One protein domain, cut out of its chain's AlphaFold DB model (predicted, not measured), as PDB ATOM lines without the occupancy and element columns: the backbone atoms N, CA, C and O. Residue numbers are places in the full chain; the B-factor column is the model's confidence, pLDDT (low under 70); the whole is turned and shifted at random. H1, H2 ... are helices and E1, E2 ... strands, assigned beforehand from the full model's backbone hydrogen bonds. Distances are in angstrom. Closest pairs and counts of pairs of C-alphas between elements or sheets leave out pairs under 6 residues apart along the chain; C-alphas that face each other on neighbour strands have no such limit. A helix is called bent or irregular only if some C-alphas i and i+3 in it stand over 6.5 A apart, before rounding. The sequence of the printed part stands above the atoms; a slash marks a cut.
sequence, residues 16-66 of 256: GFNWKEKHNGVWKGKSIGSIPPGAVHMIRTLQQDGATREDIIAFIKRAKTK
ATOM      1  N   GLY A  16     266.293 -50.483  39.374       85.94
ATOM      2  CA  GLY A  16     266.029 -49.249  38.644       85.94
ATOM      3  C   GLY A  16     267.261 -48.784  37.868       85.94
ATOM      4  O   GLY A  16     268.390 -49.072  38.255       85.94
ATOM      5  N   PHE A  17     267.032 -48.077  36.767       86.38
ATOM      6  CA  PHE A  17     268.070 -47.503  35.912       86.38
ATOM      7  C   PHE A  17     268.092 -45.987  36.097       86.38
ATOM      8  O   PHE A  17     267.047 -45.351  35.979       86.38
ATOM      9  N   ASN A  18     269.260 -45.413  36.396       88.12
ATOM     10  CA  ASN A  18     269.420 -43.997  36.735       88.12
ATOM     11  C   ASN A  18     270.430 -43.329  35.800       88.12
ATOM     12  O   ASN A  18     271.463 -43.917  35.490       88.12
ATOM     13  N   TRP A  19     270.161 -42.091  35.392       87.56
ATOM     14  CA  TRP A  19     271.078 -41.293  34.575       87.56
ATOM     15  C   TRP A  19     270.930 -39.793  34.858       87.56
ATOM     16  O   TRP A  19     270.074 -39.369  35.638       87.56
ATOM     17  N   LYS A  20     271.788 -38.977  34.235       87.31
ATOM     18  CA  LYS A  20     271.763 -37.513  34.341       87.31
ATOM     19  C   LYS A  20     271.571 -36.873  32.967       87.31
ATOM     20  O   LYS A  20     272.142 -37.328  31.978       87.31
ATOM     21  N   GLU A  21     270.791 -35.802  32.923       86.00
ATOM     22  CA  GLU A  21     270.558 -34.969  31.736       86.00
ATOM     23  C   GLU A  21     270.841 -33.504  32.070       86.00
ATOM     24  O   GLU A  21     270.545 -33.052  33.176       86.00
ATOM     25  N   LYS A  22     271.397 -32.746  31.119       83.19
ATOM     26  CA  LYS A  22     271.495 -31.287  31.236       83.19
ATOM     27  C   LYS A  22     270.214 -30.662  30.702       83.19
ATOM     28  O   LYS A  22     269.877 -30.853  29.541       83.19
ATOM     29  N   HIS A  23     269.537 -29.882  31.537       76.12
ATOM     30  CA  HIS A  23     268.382 -29.086  31.139       76.12
ATOM     31  C   HIS A  23     268.632 -27.639  31.561       76.12
ATOM     32  O   HIS A  23     268.759 -27.361  32.752       76.12
ATOM     33  N   ASN A  24     268.731 -26.728  30.589       77.88
ATOM     34  CA  ASN A  24     269.082 -25.316  30.800       77.88
ATOM     35  C   ASN A  24     270.384 -25.131  31.607       77.88
ATOM     36  O   ASN A  24     270.428 -24.374  32.569       77.88
ATOM     37  N   GLY A  25     271.434 -25.882  31.263       80.69
ATOM     38  CA  GLY A  25     272.745 -25.792  31.924       80.69
ATOM     39  C   GLY A  25     272.858 -26.503  33.280       80.69
ATOM     40  O   GLY A  25     273.973 -26.711  33.751       80.69
ATOM     41  N   VAL A  26     271.749 -26.961  33.873       84.44
ATOM     42  CA  VAL A  26     271.736 -27.654  35.172       84.44
ATOM     43  C   VAL A  26     271.580 -29.164  34.982       84.44
ATOM     44  O   VAL A  26     270.744 -29.623  34.200       84.44
ATOM     45  N   TRP A  27     272.374 -29.953  35.709       81.81
ATOM     46  CA  TRP A  27     272.250 -31.412  35.733       81.81
ATOM     47  C   TRP A  27     271.020 -31.846  36.533       81.81
ATOM     48  O   TRP A  27     270.904 -31.549  37.719       81.81
ATOM     49  N   LYS A  28     270.128 -32.606  35.902       85.50
ATOM     50  CA  LYS A  28     268.975 -33.243  36.542       85.50
ATOM     51  C   LYS A  28     269.130 -34.758  36.522       85.50
ATOM     52  O   LYS A  28     269.472 -35.342  35.495       85.50
ATOM     53  N   GLY A  29     268.867 -35.388  37.666       84.69
ATOM     54  CA  GLY A  29     268.767 -36.839  37.778       84.69
ATOM     55  C   GLY A  29     267.458 -37.345  37.178       84.69
ATOM     56  O   GLY A  29     266.403 -36.727  37.337       84.69
ATOM     57  N   LYS A  30     267.531 -38.474  36.486       86.19
ATOM     58  CA  LYS A  30     266.395 -39.191  35.915       86.19
ATOM     59  C   LYS A  30     266.508 -40.662  36.281       86.19
ATOM     60  O   LYS A  30     267.612 -41.194  36.407       86.19
ATOM     61  N   SER A  31     265.365 -41.315  36.454       86.06
ATOM     62  CA  SER A  31     265.319 -42.727  36.804       86.06
ATOM     63  C   SER A  31     264.132 -43.442  36.168       86.06
ATOM     64  O   SER A  31     263.073 -42.858  35.930       86.06
ATOM     65  N   ILE A  32     264.313 -44.734  35.896       85.25
ATOM     66  CA  ILE A  32     263.248 -45.675  35.548       85.25
ATOM     67  C   ILE A  32     263.331 -46.841  36.532       85.25
ATOM     68  O   ILE A  32     264.207 -47.696  36.427       85.25
ATOM     69  N   GLY A  33     262.415 -46.873  37.500       81.62
ATOM     70  CA  GLY A  33     262.314 -47.953  38.487       81.62
ATOM     71  C   GLY A  33     261.467 -49.143  38.019       81.62
ATOM     72  O   GLY A  33     260.831 -49.092  36.963       81.62
ATOM     73  N   SER A  34     261.387 -50.180  38.859       82.88
ATOM     74  CA  SER A  34     260.594 -51.405  38.641       82.88
ATOM     75  C   SER A  34     261.008 -52.183  37.388       82.88
ATOM     76  O   SER A  34     260.176 -52.525  36.548       82.88
ATOM     77  N   ILE A  35     262.311 -52.416  37.244       84.19
ATOM     78  CA  ILE A  35     262.859 -53.257  36.179       84.19
ATOM     79  C   ILE A  35     262.609 -54.731  36.542       84.19
ATOM     80  O   ILE A  35     262.948 -55.132  37.658       84.19
ATOM     81  N   PRO A  36     262.034 -55.547  35.637       81.00
ATOM     82  CA  PRO A  36     261.865 -56.977  35.875       81.00
ATOM     83  C   PRO A  36     263.223 -57.670  36.105       81.00
ATOM     84  O   PRO A  36     264.125 -57.454  35.293       81.00
ATOM     85  N   PRO A  37     263.378 -58.539  37.125       78.81
ATOM     86  CA  PRO A  37     264.632 -59.253  37.403       78.81
ATOM     87  C   PRO A  37     265.238 -59.952  36.177       78.81
ATOM     88  O   PRO A  37     266.429 -59.821  35.907       78.81
ATOM     89  N   GLY A  38     264.399 -60.597  35.356       77.19
ATOM     90  CA  GLY A  38     264.829 -61.276  34.127       77.19
ATOM     91  C   GLY A  38     265.370 -60.355  33.023       77.19
ATOM     92  O   GLY A  38     265.974 -60.837  32.073       77.19
ATOM     93  N   ALA A  39     265.181 -59.036  33.129       82.19
ATOM     94  CA  ALA A  39     265.721 -58.055  32.188       82.19
ATOM     95  C   ALA A  39     267.064 -57.453  32.650       82.19
ATOM     96  O   ALA A  39     267.750 -56.821  31.849       82.19
ATOM     97  N   VAL A  40     267.453 -57.645  33.917       83.25
ATOM     98  CA  VAL A  40     268.616 -56.980  34.536       83.25
ATOM     99  C   VAL A  40     269.929 -57.393  33.879       83.25
ATOM    100  O   VAL A  40     270.758 -56.533  33.595       83.25
ATOM    101  N   HIS A  41     270.108 -58.685  33.591       81.38
ATOM    102  CA  HIS A  41     271.329 -59.180  32.952       81.38
ATOM    103  C   HIS A  41     271.530 -58.551  31.566       81.38
ATOM    104  O   HIS A  41     272.585 -57.996  31.289       81.38
ATOM    105  N   MET A  42     270.474 -58.522  30.748       82.19
ATOM    106  CA  MET A  42     270.519 -57.959  29.396       82.19
ATOM    107  C   MET A  42     270.770 -56.443  29.394       82.19
ATOM    108  O   MET A  42     271.454 -55.936  28.514       82.19
ATOM    109  N   ILE A  43     270.277 -55.710  30.400       84.50
ATOM    110  CA  ILE A  43     270.586 -54.279  30.564       84.50
ATOM    111  C   ILE A  43     272.066 -54.074  30.900       84.50
ATOM    112  O   ILE A  43     272.686 -53.182  30.328       84.50
ATOM    113  N   ARG A  44     272.646 -54.905  31.779       84.19
ATOM    114  CA  ARG A  44     274.086 -54.847  32.092       84.19
ATOM    115  C   ARG A  44     274.933 -55.117  30.848       84.19
ATOM    116  O   ARG A  44     275.884 -54.383  30.614       84.19
ATOM    117  N   THR A  45     274.551 -56.105  30.037       82.00
ATOM    118  CA  THR A  45     275.205 -56.401  28.753       82.00
ATOM    119  C   THR A  45     275.145 -55.203  27.809       82.00
ATOM    120  O   THR A  45     276.180 -54.741  27.351       82.00
ATOM    121  N   LEU A  46     273.967 -54.597  27.617       84.00
ATOM    122  CA  LEU A  46     273.825 -53.398  26.780       84.00
ATOM    123  C   LEU A  46     274.706 -52.231  27.261       84.00
ATOM    124  O   LEU A  46     275.239 -51.486  26.443       84.00
ATOM    125  N   GLN A  47     274.881 -52.065  28.575       84.19
ATOM    126  CA  GLN A  47     275.789 -51.052  29.125       84.19
ATOM    127  C   GLN A  47     277.264 -51.371  28.848       84.19
ATOM    128  O   GLN A  47     278.030 -50.455  28.558       84.19
ATOM    129  N   GLN A  48     277.661 -52.643  28.945       83.06
ATOM    130  CA  GLN A  48     279.022 -53.101  28.639       83.06
ATOM    131  C   GLN A  48     279.351 -52.947  27.150       83.06
ATOM    132  O   GLN A  48     280.457 -52.535  26.814       83.06
ATOM    133  N   ASP A  49     278.365 -53.182  26.286       80.06
ATOM    134  CA  ASP A  49     278.480 -53.069  24.829       80.06
ATOM    135  C   ASP A  49     278.402 -51.613  24.327       80.06
ATOM    136  O   ASP A  49     278.456 -51.357  23.125       80.06
ATOM    137  N   GLY A  50     278.264 -50.636  25.232       86.38
ATOM    138  CA  GLY A  50     278.232 -49.215  24.886       86.38
ATOM    139  C   GLY A  50     276.938 -48.757  24.206       86.38
ATOM    140  O   GLY A  50     276.948 -47.744  23.505       86.38
ATOM    141  N   ALA A  51     275.822 -49.471  24.405       85.00
ATOM    142  CA  ALA A  51     274.524 -49.075  23.866       85.00
ATOM    143  C   ALA A  51     274.127 -47.667  24.333       85.00
ATOM    144  O   ALA A  51     274.420 -47.248  25.461       85.00
ATOM    145  N   THR A  52     273.415 -46.934  23.474       89.12
ATOM    146  CA  THR A  52     272.995 -45.576  23.817       89.12
ATOM    147  C   THR A  52     271.990 -45.594  24.965       89.12
ATOM    148  O   THR A  52     271.249 -46.558  25.195       89.12
ATOM    149  N   ARG A  53     271.935 -44.490  25.712       86.19
ATOM    150  CA  ARG A  53     270.974 -44.325  26.805       86.19
ATOM    151  C   ARG A  53     269.539 -44.500  26.301       86.19
ATOM    152  O   ARG A  53     268.716 -45.098  26.989       86.19
ATOM    153  N   GLU A  54     269.240 -43.964  25.126       86.12
ATOM    154  CA  GLU A  54     267.932 -44.018  24.485       86.12
ATOM    155  C   GLU A  54     267.530 -45.467  24.178       86.12
ATOM    156  O   GLU A  54     266.401 -45.856  24.490       86.12
ATOM    157  N   ASP A  55     268.468 -46.285  23.693       80.31
ATOM    158  CA  ASP A  55     268.252 -47.713  23.431       80.31
ATOM    159  C   ASP A  55     267.984 -48.496  24.719       80.31
ATOM    160  O   ASP A  55     267.052 -49.304  24.786       80.31
ATOM    161  N   ILE A  56     268.744 -48.211  25.782       84.12
ATOM    162  CA  ILE A  56     268.551 -48.835  27.099       84.12
ATOM    163  C   ILE A  56     267.187 -48.434  27.686       84.12
ATOM    164  O   ILE A  56     266.445 -49.280  28.192       84.12
ATOM    165  N   ILE A  57     266.798 -47.160  27.573       84.56
ATOM    166  CA  ILE A  57     265.487 -46.668  28.017       84.56
ATOM    167  C   ILE A  57     264.355 -47.327  27.217       84.56
ATOM    168  O   ILE A  57     263.356 -47.749  27.810       84.56
ATOM    169  N   ALA A  58     264.490 -47.430  25.894       83.12
ATOM    170  CA  ALA A  58     263.509 -48.077  25.027       83.12
ATOM    171  C   ALA A  58     263.362 -49.568  25.368       83.12
ATOM    172  O   ALA A  58     262.240 -50.070  25.496       83.12
ATOM    173  N   PHE A  59     264.481 -50.255  25.609       83.94
ATOM    174  CA  PHE A  59     264.506 -51.640  26.063       83.94
ATOM    175  C   PHE A  59     263.773 -51.816  27.399       83.94
ATOM    176  O   PHE A  59     262.893 -52.672  27.506       83.94
ATOM    177  N   ILE A  60     264.073 -50.983  28.403       86.06
ATOM    178  CA  ILE A  60     263.441 -51.060  29.729       86.06
ATOM    179  C   ILE A  60     261.938 -50.793  29.631       86.06
ATOM    180  O   ILE A  60     261.145 -51.524  30.227       86.06
ATOM    181  N   LYS A  61     261.519 -49.777  28.866       85.62
ATOM    182  CA  LYS A  61     260.094 -49.488  28.649       85.62
ATOM    183  C   LYS A  61     259.384 -50.696  28.032       85.62
ATOM    184  O   LYS A  61     258.355 -51.108  28.561       85.62
ATOM    185  N   ARG A  62     259.980 -51.328  27.016       80.50
ATOM    186  CA  ARG A  62     259.453 -52.546  26.376       80.50
ATOM    187  C   ARG A  62     259.393 -53.745  27.329       80.50
ATOM    188  O   ARG A  62     258.415 -54.493  27.317       80.50
ATOM    189  N   ALA A  63     260.413 -53.926  28.167       78.81
ATOM    190  CA  ALA A  63     260.459 -54.988  29.171       78.81
ATOM    191  C   ALA A  63     259.374 -54.812  30.246       78.81
ATOM    192  O   ALA A  63     258.802 -55.797  30.703       78.81
ATOM    193  N   LYS A  64     259.050 -53.563  30.606       78.44
ATOM    194  CA  LYS A  64     257.987 -53.225  31.565       78.44
ATOM    195  C   LYS A  64     256.574 -53.327  30.982       78.44
ATOM    196  O   LYS A  64     255.643 -53.609  31.726       78.44
ATOM    197  N   THR A  65     256.395 -53.104  29.678       71.06
ATOM    198  CA  THR A  65     255.087 -53.220  29.000       71.06
ATOM    199  C   THR A  65     254.729 -54.651  28.605       71.06
ATOM    200  O   THR A  65     253.586 -54.915  28.233       71.06
ATOM    201  N   LYS A  66     255.676 -55.594  28.681       55.31
ATOM    202  CA  LYS A  66     255.370 -57.016  28.526       55.31
ATOM    203  C   LYS A  66     254.458 -57.456  29.686       55.31
ATOM    204  O   LYS A  66     254.934 -57.822  30.755       55.31
TER     205      LYS A  66
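AT A GLANCE: This is residues 16 to 66 of the 256 residues of a protein of Nostoc flagelliforme CCNUN1 (UniProt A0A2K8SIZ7). Picture a long two-stranded hairpin, E1 and E2, whose turn end sticks out as an arm with residues 22 to 27 standing free, while a pair of antiparallel helices, H1 and H2, gathers at its other end. H2 packs on the hairpin, mostly on E2, and H1 lies side by side with H2. The printed part has 51 residues, with two named strands and then two named helices in the order E1, E2, H1, H2; the sheet has the order E1 - E2 and is antiparallel, and the class is mixed, helices and strands. The whole is only just compact, close to loose, with a radius of gyration of the C-alphas of 11.8 A, and elongated, spanning 36 by 22 by 13 A.

HOW THE PARTS SIT: Begin with the sheet, where E1, residues 16 to 23, and E2, residues 26 to 35, form an antiparallel hairpin with 158 degrees between their directions. Look at N 19 and O 30, 2.9 A apart, and at N 30 and O 19, 2.8 A apart, both within hydrogen-bond range. C-alphas 16 and 33 face each other at 3.9 A. Next find H2, residues 53 to 65: its closest C-alphas to E2 are those of Lys 64 and Ile 35, 6.7 A apart. E1 and H2 are near each other, with 6 pairs of C-alphas within 10 A. H1, residues 37 to 48, touches H2, the closest C-alphas being those of Ile 43 and Ile 56 at 6.8 A. The two run opposite ways at a shallow tilt of 11 degrees and form a helical hairpin. E1 and H1 are apart. Every O i to N i+4 pair is within hydrogen-bond range in H2, and 6 of 8 are in H1.

IN THESE COORDINATES: Find C-alpha 16 at (266.029, -49.249, 38.644); from there E1 runs 21.6 A to His 23. E2 begins at C-alpha 26, at (271.736, -27.654, 35.172), and runs 27.1 A back to Ile 35. H1 measures 17.9 A from Pro 37 to Gln 48 and is only just irregular: C-alphas 38 and 41 are 6.9 A apart. H2 runs 18.3 A from Arg 53 to C-alpha 65 at (255.087, -53.220, 29.000).

THE WHOLE: The two C-alphas farthest apart are those of Gly 25 and Gly 38, 36.4 A. The links E1 to E2, E2 to H1 and H1 to H2 are tight. The printed part runs from residue 16 to 66 without a cut. Its mean pLDDT is 82.6, and residue 66 is the one printed residue under 70.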